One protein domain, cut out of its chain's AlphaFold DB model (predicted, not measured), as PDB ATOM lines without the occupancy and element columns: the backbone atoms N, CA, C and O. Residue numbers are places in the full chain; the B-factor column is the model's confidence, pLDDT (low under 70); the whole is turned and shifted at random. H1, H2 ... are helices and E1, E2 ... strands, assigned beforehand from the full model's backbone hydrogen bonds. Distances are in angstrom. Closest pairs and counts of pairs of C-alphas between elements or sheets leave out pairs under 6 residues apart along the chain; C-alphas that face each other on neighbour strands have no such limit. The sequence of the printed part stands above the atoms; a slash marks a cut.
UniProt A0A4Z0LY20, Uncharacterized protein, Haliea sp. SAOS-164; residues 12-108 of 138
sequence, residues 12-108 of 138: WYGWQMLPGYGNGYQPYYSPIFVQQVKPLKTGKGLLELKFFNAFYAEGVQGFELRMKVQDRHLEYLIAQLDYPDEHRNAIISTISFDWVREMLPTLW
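Overview. This is residues 12 to 108 of the 138 residues of an uncharacterized protein of Haliea sp. SAOS-164 (UniProt A0A4Z0LY20). Six antiparallel strands, E1 to E6, ring an axis as a small closed barrel, each strand beside the next and E6 back beside E1. The short helix H1 packs on the outside of the barrel over E1, and the still shorter H2 follows it, farther out from the barrel. The link between E2 and E3 reaches out at the other end of the longest axis. The printed part has 97 residues, with the strands E1 to E6 followed by the helices H1 and H2; it is mostly strand, and E1 to E6 form a meander, each strand the antiparallel neighbour of the one before. The whole is compact, with a radius of gyration of the C-alphas of 13.2 A and spans of 40 by 30 by 23 A.

Arrangement. Begin with E1, residues 12 to 18, and E2, residues 28 to 39, a hairpin in which N 15 and O 30 are 2.8 A apart. E2 bends by 85 degrees at residue 35 and forms a hairpin with E3, residues 46 to 53; look there for N 38 and O 48, 2.9 A apart. E3 bends by 51 degrees at residue 50, and in its hairpin with E4, residues 62 to 72, N 49 and O 65 are 2.8 A apart. E4 bends by 77 degrees at residue 69 and forms a hairpin with E5, residues 76 to 81, where N 70 and O 78 are 2.8 A apart. E5 and E6, residues 88 to 94, are also a hairpin, with N 79 and O 90 at 2.9 A. The ring closes where E6 is the antiparallel neighbour of E1, with N 16 and O 91 at 2.9 A. H1, residues 97 to 103, is on the barrel, outside it, at a height over the sheet of 9.8 A. It lies over E1 and only just over E2, with 3 of its 7 C-alphas falling on E2, and runs along the strands, at 17 degrees to E1 on the local plane. The closest C-alphas of E1 and H1 are those of Gly 14 and Trp 99, 7.4 A apart. H2, residues 105 to 108, is not on the barrel; H1 and H2 touch only at the corner, the closest C-alphas being those of Arg 101 and Trp 108, 5.4 A apart. In H1 every O i to N i+4 pair is within hydrogen-bond range; H2 is too short for such a pair.

Along the chain. Find C-alpha 12 at (231.995, 293.392, 214.382); from there E1 runs 19.4 A to C-alpha 18. E2 is 24.7 A long and ends at C-alpha 39 at (236.501, 275.394, 216.037). E3 spans 20.5 A, E4 24.4 A, E5 15.4 A and E6 19.9 A. H1 covers 9.9 A, and H2 ends at C-alpha 108 at (227.461, 307.241, 220.916).

Size, cuts and confidence. Look to Gly 43 and Thr 106 for the two C-alphas farthest apart, 40.7 A. The printed part has no cut, and no link is long. The mean pLDDT of the printed part is 92.2; residues 57 to 61, in the link between E3 and E4, are under 70.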
ATOM      1  N   TRP A  12     232.248 292.855 213.056       97.81
ATOM      2  CA  TRP A  12     231.995 293.392 214.382       97.81
ATOM      3  C   TRP A  12     230.837 292.670 215.059       97.81
ATOM      4  O   TRP A  12     229.798 292.421 214.448       97.81
ATOM      5  N   TYR A  13     231.003 292.418 216.350       98.50
ATOM      6  CA  TYR A  13     229.984 291.871 217.233       98.50
ATOM      7  C   TYR A  13     229.944 292.660 218.539       98.50
ATOM      8  O   TYR A  13     230.940 293.266 218.948       98.50
ATOM      9  N   GLY A  14     228.794 292.641 219.201       98.25
ATOM     10  CA  GLY A  14     228.661 293.124 220.565       98.25
ATOM     11  C   GLY A  14     229.232 292.087 221.521       98.25
ATOM     12  O   GLY A  14     228.854 290.916 221.459       98.25
ATOM     13  N   TRP A  15     230.134 292.504 222.400       97.94
ATOM     14  CA  TRP A  15     230.692 291.678 223.464       97.94
ATOM     15  C   TRP A  15     230.187 292.167 224.810       97.94
ATOM     16  O   TRP A  15     230.391 293.329 225.164       97.94
ATOM     17  N   GLN A  16     229.575 291.263 225.567       97.44
ATOM     18  CA  GLN A  16     229.260 291.451 226.975       97.44
ATOM     19  C   GLN A  16     229.979 290.378 227.787       97.44
ATOM     20  O   GLN A  16     229.799 289.195 227.519       97.44
ATOM     21  N   MET A  17     230.747 290.766 228.803       95.50
ATOM     22  CA  MET A  17     231.453 289.838 229.692       95.50
ATOM     23  C   MET A  17     230.948 289.936 231.129       95.50
ATOM     24  O   MET A  17     230.737 291.037 231.645       95.50
ATOM     25  N   LEU A  18     230.777 288.772 231.759       93.38
ATOM     26  CA  LEU A  18     230.222 288.597 233.098       93.38
ATOM     27  C   LEU A  18     231.122 287.685 233.957       93.38
ATOM     28  O   LEU A  18     231.346 286.539 233.561       93.38
ATOM     29  N   PRO A  19     231.577 288.143 235.140       92.31
ATOM     30  CA  PRO A  19     231.629 289.554 235.533       92.31
ATOM     31  C   PRO A  19     232.530 290.358 234.576       92.31
ATOM     32  O   PRO A  19     233.356 289.791 233.854       92.31
ATOM     33  N   GLY A  20     232.370 291.681 234.558       90.19
ATOM     34  CA  GLY A  20     233.308 292.596 233.907       90.19
ATOM     35  C   GLY A  20     234.576 292.813 234.743       90.19
ATOM     36  O   GLY A  20     234.917 292.008 235.606       90.19
ATOM     37  N   TYR A  21     235.293 293.906 234.484       86.12
ATOM     38  CA  TYR A  21     236.508 294.270 235.234       86.12
ATOM     39  C   TYR A  21     236.229 295.048 236.532       86.12
ATOM     40  O   TYR A  21     237.151 295.330 237.290       86.12
ATOM     41  N   GLY A  22     234.973 295.432 236.776       81.56
ATOM     42  CA  GLY A  22     234.558 296.123 237.996       81.56
ATOM     43  C   GLY A  22     234.337 295.173 239.176       81.56
ATOM     44  O   GLY A  22     234.406 293.953 239.048       81.56
ATOM     45  N   ASN A  23     234.011 295.745 240.335       77.12
ATOM     46  CA  ASN A  23     233.649 294.962 241.513       77.12
ATOM     47  C   ASN A  23     232.216 294.414 241.387       77.12
ATOM     48  O   ASN A  23     231.289 295.133 241.011       77.12
ATOM     49  N   GLY A  24     232.016 293.149 241.763       83.44
ATOM     50  CA  GLY A  24     230.696 292.515 241.775       83.44
ATOM     51  C   GLY A  24     230.193 292.104 240.383       83.44
ATOM     52  O   GLY A  24     230.943 291.575 239.572       83.44
ATOM     53  N   TYR A  25     228.897 292.302 240.119       83.25
ATOM     54  CA  TYR A  25     228.217 291.820 238.904       83.25
ATOM     55  C   TYR A  25     228.379 292.743 237.678       83.25
ATOM     56  O   TYR A  25     227.834 292.449 236.620       83.25
ATOM     57  N   GLN A  26     229.095 293.867 237.784       90.00
ATOM     58  CA  GLN A  26     229.098 294.886 236.730       90.00
ATOM     59  C   GLN A  26     229.574 294.311 235.379       90.00
ATOM     60  O   GLN A  26     230.741 293.920 235.275       90.00
ATOM     61  N   PRO A  27     228.714 294.256 234.341       93.50
ATOM     62  CA  PRO A  27     229.106 293.722 233.045       93.50
ATOM     63  C   PRO A  27     230.093 294.651 232.337       93.50
ATOM     64  O   PRO A  27     230.031 295.873 232.476       93.50
ATOM     65  N   TYR A  28     230.981 294.065 231.540       94.56
ATOM     66  CA  TYR A  28     231.820 294.811 230.604       94.56
ATOM     67  C   TYR A  28     231.232 294.722 229.199       94.56
ATOM     68  O   TYR A  28     230.971 293.614 228.730       94.56
ATOM     69  N   TYR A  29     231.080 295.865 228.528       96.38
ATOM     70  CA  TYR A  29     230.593 295.956 227.154       96.38
ATOM     71  C   TYR A  29     231.669 296.508 226.233       96.38
ATOM     72  O   TYR A  29     232.348 297.477 226.570       96.38
ATOM     73  N   SER A  30     231.802 295.920 225.048       96.12
ATOM     74  CA  SER A  30     232.675 296.450 224.003       96.12
ATOM     75  C   SER A  30     232.277 295.918 222.629       96.12
ATOM     76  O   SER A  30     231.814 294.785 222.530       96.12
ATOM     77  N   PRO A  31     232.465 296.671 221.539       97.00
ATOM     78  CA  PRO A  31     232.493 296.095 220.212       97.00
ATOM     79  C   PRO A  31     233.766 295.257 220.073       97.00
ATOM     80  O   PRO A  31     234.867 295.707 220.412       97.00
ATOM     81  N   ILE A  32     233.631 294.052 219.536       97.38
ATOM     82  CA  ILE A  32     234.779 293.236 219.150       97.38
ATOM     83  C   ILE A  32     234.795 293.039 217.647       97.38
ATOM     84  O   ILE A  32     233.763 292.766 217.042       97.38
ATOM     85  N   PHE A  33     235.970 293.157 217.047       97.00
ATOM     86  CA  PHE A  33     236.170 292.834 215.645       97.00
ATOM     87  C   PHE A  33     236.813 291.461 215.542       97.00
ATOM     88  O   PHE A  33     237.983 291.288 215.899       97.00
ATOM     89  N   VAL A  34     236.045 290.472 215.094       97.44
ATOM     90  CA  VAL A  34     236.509 289.087 215.009       97.44
ATOM     91  C   VAL A  34     237.515 288.963 213.873       97.44
ATOM     92  O   VAL A  34     237.219 289.255 212.721       97.44
ATOM     93  N   GLN A  35     238.723 288.523 214.202       96.50
ATOM     94  CA  GLN A  35     239.821 288.338 213.256       96.50
ATOM     95  C   GLN A  35     239.937 286.883 212.807       96.50
ATOM     96  O   GLN A  35     240.273 286.635 211.655       96.50
ATOM     97  N   GLN A  36     239.672 285.935 213.708       97.31
ATOM     98  CA  GLN A  36     239.724 284.507 213.410       97.31
ATOM     99  C   GLN A  36     238.731 283.729 214.270       97.31
ATOM    100  O   GLN A  36     238.636 283.976 215.475       97.31
ATOM    101  N   VAL A  37     238.063 282.742 213.668       96.94
ATOM    102  CA  VAL A  37     237.208 281.775 214.375       96.94
ATOM    103  C   VAL A  37     237.692 280.363 214.066       96.94
ATOM    104  O   VAL A  37     237.590 279.894 212.935       96.94
ATOM    105  N   LYS A  38     238.187 279.644 215.075       96.88
ATOM    106  CA  LYS A  38     238.747 278.298 214.894       96.88
ATOM    107  C   LYS A  38     238.064 277.278 215.811       96.88
ATOM    108  O   LYS A  38     238.442 277.134 216.973       96.88
ATOM    109  N   PRO A  39     237.070 276.523 215.308       94.88
ATOM    110  CA  PRO A  39     236.501 275.394 216.037       94.88
ATOM    111  C   PRO A  39     237.554 274.305 216.272       94.88
ATOM    112  O   PRO A  39     238.233 273.883 215.334       94.88
ATOM    113  N   LEU A  40     237.652 273.782 217.496       93.31
ATOM    114  CA  LEU A  40     238.673 272.782 217.851       93.31
ATOM    115  C   LEU A  40     238.273 271.329 217.546       93.31
ATOM    116  O   LEU A  40     239.031 270.412 217.838       93.31
ATOM    117  N   LYS A  41     237.085 271.105 216.963       88.94
ATOM    118  CA  LYS A  41     236.567 269.784 216.542       88.94
ATOM    119  C   LYS A  41     236.652 268.685 217.621       88.94
ATOM    120  O   LYS A  41     236.733 267.505 217.310       88.94
ATOM    121  N   THR A  42     236.569 269.060 218.897       87.19
ATOM    122  CA  THR A  42     236.651 268.133 220.042       87.19
ATOM    123  C   THR A  42     235.318 267.472 220.405       87.19
ATOM    124  O   THR A  42     235.260 266.703 221.359       87.19
ATOM    125  N   GLY A  43     234.220 267.839 219.732       85.75
ATOM    126  CA  GLY A  43     232.850 267.477 220.122       85.75
ATOM    127  C   GLY A  43     232.321 268.221 221.360       85.75
ATOM    128  O   GLY A  43     231.147 268.102 221.683       85.75
ATOM    129  N   LYS A  44     233.153 269.027 222.038       86.06
ATOM    130  CA  LYS A  44     232.813 269.711 223.302       86.06
ATOM    131  C   LYS A  44     232.355 271.167 223.136       86.06
ATOM    132  O   LYS A  44     232.272 271.885 224.126       86.06
ATOM    133  N   GLY A  45     232.129 271.622 221.901       90.62
ATOM    134  CA  GLY A  45     231.754 273.015 221.616       90.62
ATOM    135  C   GLY A  45     232.878 274.035 221.845       90.62
ATOM    136  O   GLY A  45     232.594 275.203 222.090       90.62
ATOM    137  N   LEU A  46     234.145 273.606 221.787       94.62
ATOM    138  CA  LEU A  46     235.303 274.482 221.983       94.62
ATOM    139  C   LEU A  46     235.684 275.228 220.700       94.62
ATOM    140  O   LEU A  46     235.789 274.616 219.628       94.62
ATOM    141  N   LEU A  47     235.965 276.521 220.835       95.38
ATOM    142  CA  LEU A  47     236.525 277.360 219.780       95.38
ATOM    143  C   LEU A  47     237.648 278.250 220.320       95.38
ATOM    144  O   LEU A  47     237.635 278.648 221.484       95.38
ATOM    145  N   GLU A  48     238.607 278.554 219.455       96.75
ATOM    146  CA  GLU A  48     239.577 279.633 219.631       96.75
ATOM    147  C   GLU A  48     239.076 280.849 218.841       96.75
ATOM    148  O   GLU A  48     238.743 280.729 217.657       96.75
ATOM    149  N   LEU A  49     238.984 282.004 219.502       97.50
ATOM    150  CA  LEU A  49     238.580 283.275 218.907       97.50
ATOM    151  C   LEU A  49     239.742 284.253 219.000       97.50
ATOM    152  O   LEU A  49     240.224 284.526 220.100       97.50
ATOM    153  N   LYS A  50     240.140 284.820 217.859       97.12
ATOM    154  CA  LYS A  50     241.009 285.999 217.834       97.12
ATOM    155  C   LYS A  50     240.187 287.221 217.491       97.12
ATOM    156  O   LYS A  50     239.419 287.180 216.527       97.12
ATOM    157  N   PHE A  51     240.325 288.293 218.257       96.56
ATOM    158  CA  PHE A  51     239.559 289.511 218.025       96.56
ATOM    159  C   PHE A  51     240.268 290.756 218.540       96.56
ATOM    160  O   PHE A  51     241.056 290.719 219.477       96.56
ATOM    161  N   PHE A  52     239.932 291.887 217.941       94.56
ATOM    162  CA  PHE A  52     240.265 293.206 218.456       94.56
ATOM    163  C   PHE A  52     239.159 293.674 219.405       94.56
ATOM    164  O   PHE A  52     237.981 293.540 219.077       94.56
ATOM    165  N   ASN A  53     239.522 294.237 220.560       94.44
ATOM    166  CA  ASN A  53     238.584 294.743 221.566       94.44
ATOM    167  C   ASN A  53     238.659 296.277 221.645       94.44
ATOM    168  O   ASN A  53     239.699 296.818 222.025       94.44
ATOM    169  N   ALA A  54     237.575 296.976 221.293       92.19
ATOM    170  CA  ALA A  54     237.615 298.430 221.098       92.19
ATOM    171  C   ALA A  54     237.811 299.251 222.387       92.19
ATOM    172  O   ALA A  54     238.415 300.320 222.329       92.19
ATOM    173  N   PHE A  55     237.318 298.770 223.534       87.25
ATOM    174  CA  PHE A  55     237.319 299.503 224.812       87.25
ATOM    175  C   PHE A  55     238.200 298.893 225.903       87.25
ATOM    176  O   PHE A  55     238.020 299.199 227.083       87.25
ATOM    177  N   TYR A  56     239.159 298.039 225.547       81.44
ATOM    178  CA  TYR A  56     240.046 297.488 226.566       81.44
ATOM    179  C   TYR A  56     240.924 298.594 227.184       81.44
ATOM    180  O   TYR A  56     241.579 299.360 226.476       81.44
ATOM    181  N   ALA A  57     240.888 298.698 228.517       65.56
ATOM    182  CA  ALA A  57     241.395 299.852 229.264       65.56
ATOM    183  C   ALA A  57     242.927 299.992 229.244       65.56
ATOM    184  O   ALA A  57     243.436 301.106 229.315       65.56
ATOM    185  N   GLU A  58     243.670 298.891 229.091       64.31
ATOM    186  CA  GLU A  58     245.142 298.905 228.981       64.31
ATOM    187  C   GLU A  58     245.628 299.233 227.558       64.31
ATOM    188  O   GLU A  58     246.791 299.029 227.205       64.31
ATOM    189  N   GLY A  59     244.725 299.749 226.725       61.03
ATOM    190  CA  GLY A  59     244.957 300.019 225.322       61.03
ATOM    191  C   GLY A  59     244.399 298.923 224.426       61.03
ATOM    192  O   GLY A  59     244.071 297.811 224.831       61.03
ATOM    193  N   VAL A  60     244.278 299.274 223.157       60.19
ATOM    194  CA  VAL A  60     243.773 298.401 222.109       60.19
ATOM    195  C   VAL A  60     244.703 297.195 221.931       60.19
ATOM    196  O   VAL A  60     245.850 297.355 221.511       60.19
ATOM    197  N   GLN A  61     244.208 295.986 222.209       69.25
ATOM    198  CA  GLN A  61     244.964 294.742 222.040       69.25
ATOM    199  C   GLN A  61     244.197 293.719 221.199       69.25
ATOM    200  O   GLN A  61     242.963 293.675 221.187       69.25
ATOM    201  N   GLY A  62     244.961 292.896 220.477       80.75
ATOM    202  CA  GLY A  62     244.459 291.655 219.903       80.75
ATOM    203  C   GLY A  62     244.351 290.610 221.007       80.75
ATOM    204  O   GLY A  62     245.335 290.319 221.680       80.75
ATOM    205  N   PHE A  63     243.159 290.063 221.187       90.75
ATOM    206  CA  PHE A  63     242.876 288.981 222.115       90.75
ATOM    207  C   PHE A  63     242.876 287.653 221.374       90.75
ATOM    208  O   PHE A  63     242.403 287.570 220.241       90.75
ATOM    209  N   GLU A  64     243.353 286.610 222.042       94.44
ATOM    210  CA  GLU A  64     243.202 285.220 221.631       94.44
ATOM    211  C   GLU A  64     242.661 284.440 222.826       94.44
ATOM    212  O   GLU A  64     243.348 284.279 223.832       94.44
ATOM    213  N   LEU A  65     241.403 284.010 222.736       93.75
ATOM    214  CA  LEU A  65     240.711 283.313 223.816       93.75
ATOM    215  C   LEU A  65     240.212 281.959 223.337       93.75
ATOM    216  O   LEU A  65     239.617 281.838 222.263       93.75
ATOM    217  N   ARG A  66     240.381 280.947 224.185       95.75
ATOM    218  CA  ARG A  66     239.627 279.705 224.072       95.75
ATOM    219  C   ARG A  66     238.321 279.858 224.842       95.75
ATOM    220  O   ARG A  66     238.282 280.429 225.928       95.75
ATOM    221  N   MET A  67     237.237 279.362 224.264       96.50
ATOM    222  CA  MET A  67     235.928 279.397 224.902       96.50
ATOM    223  C   MET A  67     235.109 278.159 224.559       96.50
ATOM    224  O   MET A  67     235.290 277.530 223.511       96.50
ATOM    225  N   LYS A  68     234.188 277.820 225.455       96.56
ATOM    226  CA  LYS A  68     233.202 276.760 225.274       96.56
ATOM    227  C   LYS A  68     231.839 277.385 225.023       96.56
ATOM    228  O   LYS A  68     231.297 278.038 225.911       96.56
ATOM    229  N   VAL A  69     231.270 277.156 223.842       96.69
ATOM    230  CA  VAL A  69     229.898 277.583 223.542       96.69
ATOM    231  C   VAL A  69     228.932 276.758 224.390       96.69
ATOM    232  O   VAL A  69     228.954 275.529 224.329       96.69
ATOM    233  N   GLN A  70     228.118 277.444 225.187       96.56
ATOM    234  CA  GLN A  70     227.108 276.848 226.063       96.56
ATOM    235  C   GLN A  70     225.731 276.872 225.404       96.56
ATOM    236  O   GLN A  70     224.998 275.894 225.498       96.56
ATOM    237  N   ASP A  71     225.411 277.971 224.718       95.94
ATOM    238  CA  ASP A  71     224.119 278.175 224.070       95.94
ATOM    239  C   ASP A  71     224.250 279.023 222.797       95.94
ATOM    240  O   ASP A  71     225.209 279.795 222.640       95.94
ATOM    241  N   ARG A  72     223.296 278.864 221.877       95.62
ATOM    242  CA  ARG A  72     223.216 279.623 220.627       95.62
ATOM    243  C   ARG A  72     221.784 280.048 220.340       95.62
ATOM    244  O   ARG A  72     220.865 279.240 220.359       95.62
ATOM    245  N   HIS A  73     221.656 281.293 219.923       96.19
ATOM    246  CA  HIS A  73     220.446 281.884 219.382       96.19
ATOM    247  C   HIS A  73     220.731 282.460 217.984       96.19
ATOM    248  O   HIS A  73     221.873 282.457 217.518       96.19
ATOM    249  N   LEU A  74     219.700 282.955 217.299       95.69
ATOM    250  CA  LEU A  74     219.835 283.655 216.015       95.69
ATOM    251  C   LEU A  74     220.695 284.924 216.125       95.69
ATOM    252  O   LEU A  74     221.456 285.239 215.216       95.69
ATOM    253  N   GLU A  75     220.591 285.620 217.255       96.25
ATOM    254  CA  GLU A  75     221.165 286.960 217.446       96.25
ATOM    255  C   GLU A  75     222.346 286.990 218.416       96.25
ATOM    256  O   GLU A  75     223.078 287.975 218.477       96.25
ATOM    257  N   TYR A  76     222.557 285.916 219.177       97.69
ATOM    258  CA  TYR A  76     223.651 285.836 220.134       97.69
ATOM    259  C   TYR A  76     224.129 284.403 220.352       97.69
ATOM    260  O   TYR A  76     223.455 283.430 220.018       97.69
ATOM    261  N   LEU A  77     225.299 284.270 220.962       97.19
ATOM    262  CA  LEU A  77     225.758 283.035 221.582       97.19
ATOM    263  C   LEU A  77     226.285 283.321 222.981       97.19
ATOM    264  O   LEU A  77     226.782 284.416 223.256       97.19
ATOM    265  N   ILE A  78     226.192 282.317 223.846       97.88
ATOM    266  CA  ILE A  78     226.733 282.358 225.202       97.88
ATOM    267  C   ILE A  78     227.924 281.414 225.249       97.88
ATOM    268  O   ILE A  78     227.819 280.240 224.875       97.88
ATOM    269  N   ALA A  79     229.061 281.917 225.708       97.56
ATOM    270  CA  ALA A  79     230.283 281.147 225.818       97.56
ATOM    271  C   ALA A  79     230.904 281.297 227.205       97.56
ATOM    272  O   ALA A  79     231.015 282.396 227.736       97.56
ATOM    273  N   GLN A  80     231.356 280.181 227.762       97.00
ATOM    274  CA  GLN A  80     232.232 280.184 228.924       97.00
ATOM    275  C   GLN A  80     233.665 280.424 228.453       97.00
ATOM    276  O   GLN A  80     234.140 279.724 227.554       97.00
ATOM    277  N   LEU A  81     234.340 281.400 229.048       95.50
ATOM    278  CA  LEU A  81     235.723 281.742 228.733       95.50
ATOM    279  C   LEU A  81     236.674 280.818 229.501       95.50
ATOM    280  O   LEU A  81     236.445 280.524 230.675       95.50
ATOM    281  N   ASP A  82     237.717 280.340 228.827       92.88
ATOM    282  CA  ASP A  82     238.728 279.453 229.410       92.88
ATOM    283  C   ASP A  82     239.809 280.290 230.112       92.88
ATOM    284  O   ASP A  82     240.852 280.600 229.531       92.88
ATOM    285  N   TYR A  83     239.518 280.712 231.346       86.56
ATOM    286  CA  TYR A  83     240.475 281.359 232.243       86.56
ATOM    287  C   TYR A  83     240.859 280.399 233.383       86.56
ATOM    288  O   TYR A  83     239.960 279.798 233.973       86.56
ATOM    289  N   PRO A  84     242.156 280.264 233.731       80.12
ATOM    290  CA  PRO A  84     242.604 279.328 234.768       80.12
ATOM    291  C   PRO A  84     241.992 279.584 236.151       80.12
ATOM    292  O   PRO A  84     241.621 278.637 236.838       80.12
ATOM    293  N   ASP A  85     241.852 280.858 236.525       82.12
ATOM    294  CA  ASP A  85     241.539 281.269 237.901       82.12
ATOM    295  C   ASP A  85     240.212 282.034 238.023       82.12
ATOM    296  O   ASP A  85     239.832 282.473 239.108       82.12
ATOM    297  N   GLU A  86     239.481 282.207 236.918       84.31
ATOM    298  CA  GLU A  86     238.295 283.059 236.879       84.31
ATOM    299  C   GLU A  86     237.146 282.412 236.108       84.31
ATOM    300  O   GLU A  86     237.287 281.980 234.964       84.31
ATOM    301  N   HIS A  87     235.955 282.398 236.707       88.50
ATOM    302  CA  HIS A  87     234.750 281.995 235.994       88.50
ATOM    303  C   HIS A  87     234.155 283.203 235.271       88.50
ATOM    304  O   HIS A  87     233.487 284.034 235.890       88.50
ATOM    305  N   ARG A  88     234.383 283.289 233.957       93.06
ATOM    306  CA  ARG A  88     233.775 284.319 233.109       93.06
ATOM    307  C   ARG A  88     232.943 283.711 231.997       93.06
ATOM    308  O   ARG A  88     233.332 282.727 231.370       93.06
ATOM    309  N   ASN A  89     231.823 284.359 231.716       95.88
ATOM    310  CA  ASN A  89     231.017 284.098 230.537       95.88
ATOM    311  C   ASN A  89     231.014 285.333 229.642       95.88
ATOM    312  O   ASN A  89     231.072 286.465 230.124       95.88
ATOM    313  N   ALA A  90     230.925 285.102 228.340       97.38
ATOM    314  CA  ALA A  90     230.678 286.128 227.351       97.38
ATOM    315  C   ALA A  90     229.369 285.856 226.618       97.38
ATOM    316  O   ALA A  90     229.059 284.714 226.271       97.38
ATOM    317  N   ILE A  91     228.634 286.927 226.350       98.31
ATOM    318  CA  ILE A  91     227.552 286.952 225.378       98.31
ATOM    319  C   ILE A  91     228.098 287.690 224.160       98.31
ATOM    320  O   ILE A  91     228.511 288.848 224.259       98.31
ATOM    321  N   ILE A  92     228.133 287.000 223.022       98.38
ATOM    322  CA  ILE A  92     228.551 287.571 221.740       98.38
ATOM    323  C   ILE A  92     227.297 287.723 220.893       98.38
ATOM    324  O   ILE A  92     226.651 286.725 220.581       98.38
ATOM    325  N   SER A  93     226.948 288.957 220.553       98.38
ATOM    326  CA  SER A  93     225.695 289.318 219.882       98.38
ATOM    327  C   SER A  93     225.948 290.004 218.545       98.38
ATOM    328  O   SER A  93     227.012 290.593 218.330       98.38
ATOM    329  N   THR A  94     224.978 289.951 217.634       97.56
ATOM    330  CA  THR A  94     224.964 290.854 216.477       97.56
ATOM    331  C   THR A  94     225.027 292.300 216.956       97.56
ATOM    332  O   THR A  94     224.380 292.653 217.940       97.56
ATOM    333  N   ILE A  95     225.787 293.142 216.260       97.56
ATOM    334  CA  ILE A  95     225.924 294.551 216.627       97.56
ATOM    335  C   ILE A  95     225.099 295.440 215.700       97.56
ATOM    336  O   ILE A  95     225.097 295.263 214.481       97.56
ATOM    337  N   SER A  96     224.412 296.409 216.295       97.69
ATOM    338  CA  SER A  96     223.599 297.414 215.614       97.69
ATOM    339  C   SER A  96     223.861 298.794 216.217       97.69
ATOM    340  O   SER A  96     224.495 298.921 217.268       97.69
ATOM    341  N   PHE A  97     223.344 299.845 215.580       98.12
ATOM    342  CA  PHE A  97     223.394 301.179 216.174       98.12
ATOM    343  C   PHE A  97     222.614 301.273 217.483       98.12
ATOM    344  O   PHE A  97     223.079 301.947 218.399       98.12
ATOM    345  N   ASP A  98     221.491 300.565 217.604       97.88
ATOM    346  CA  ASP A  98     220.742 300.498 218.859       97.88
ATOM    347  C   ASP A  98     221.591 299.861 219.964       97.88
ATOM    348  O   ASP A  98     221.705 300.430 221.047       97.88
ATOM    349  N   TRP A  99     222.302 298.768 219.653       97.81
ATOM    350  CA  TRP A  99     223.230 298.141 220.595       97.81
ATOM    351  C   TRP A  99     224.317 299.118 221.058       97.81
ATOM    352  O   TRP A  99     224.569 299.243 222.255       97.81
ATOM    353  N   VAL A 100     224.947 299.850 220.130       97.56
ATOM    354  CA  VAL A 100     225.988 300.836 220.475       97.56
ATOM    355  C   VAL A 100     225.409 301.968 221.324       97.56
ATOM    356  O   VAL A 100     226.023 302.361 222.314       97.56
ATOM    357  N   ARG A 101     224.233 302.487 220.968       97.44
ATOM    358  CA  ARG A 101     223.567 303.566 221.704       97.44
ATOM    359  C   ARG A 101     223.228 303.157 223.138       97.44
ATOM    360  O   ARG A 101     223.422 303.957 224.050       97.44
ATOM    361  N   GLU A 102     222.723 301.942 223.326       97.31
ATOM    362  CA  GLU A 102     222.261 301.442 224.624       97.31
ATOM    363  C   GLU A 102     223.412 300.980 225.516       97.31
ATOM    364  O   GLU A 102     223.470 301.347 226.689       97.31
ATOM    365  N   MET A 103     224.352 300.209 224.964       96.88
ATOM    366  CA  MET A 103     225.429 299.590 225.742       96.88
ATOM    367  C   MET A 103     226.655 300.499 225.884       96.88
ATOM    368  O   MET A 103     227.443 300.327 226.813       96.88
ATOM    369  N   LEU A 104     226.834 301.469 224.976       95.56
ATOM    370  CA  LEU A 104     227.999 302.362 224.922       95.56
ATOM    371  C   LEU A 104     227.584 303.835 224.727       95.56
ATOM    372  O   LEU A 104     228.050 304.496 223.789       95.56
ATOM    373  N   PRO A 105     226.761 304.402 225.629       96.06
ATOM    374  CA  PRO A 105     226.209 305.751 225.469       96.06
ATOM    375  C   PRO A 105     227.292 306.833 225.343       96.06
ATOM    376  O   PRO A 105     227.127 307.794 224.595       96.06
ATOM    377  N   THR A 106     228.436 306.661 226.011       94.38
ATOM    378  CA  THR A 106     229.576 307.583 225.908       94.38
ATOM    379  C   THR A 106     230.184 307.595 224.503       94.38
ATOM    380  O   THR A 106     230.460 308.668 223.967       94.38
ATOM    381  N   LEU A 107     230.361 306.425 223.870       93.88
ATOM    382  CA  LEU A 107     230.825 306.353 222.479       93.88
ATOM    383  C   LEU A 107     229.820 307.033 221.556       93.88
ATOM    384  O   LEU A 107     230.208 307.861 220.732       93.88
ATOM    385  N   TRP A 108     228.541 306.695 221.723       95.44
ATOM    386  CA  TRP A 108     227.461 307.241 220.916       95.44
ATOM    387  C   TRP A 108     227.410 308.770 220.984       95.44
ATOM    388  O   TRP A 108     227.299 309.429 219.954       95.44
TER     389      TRP A 108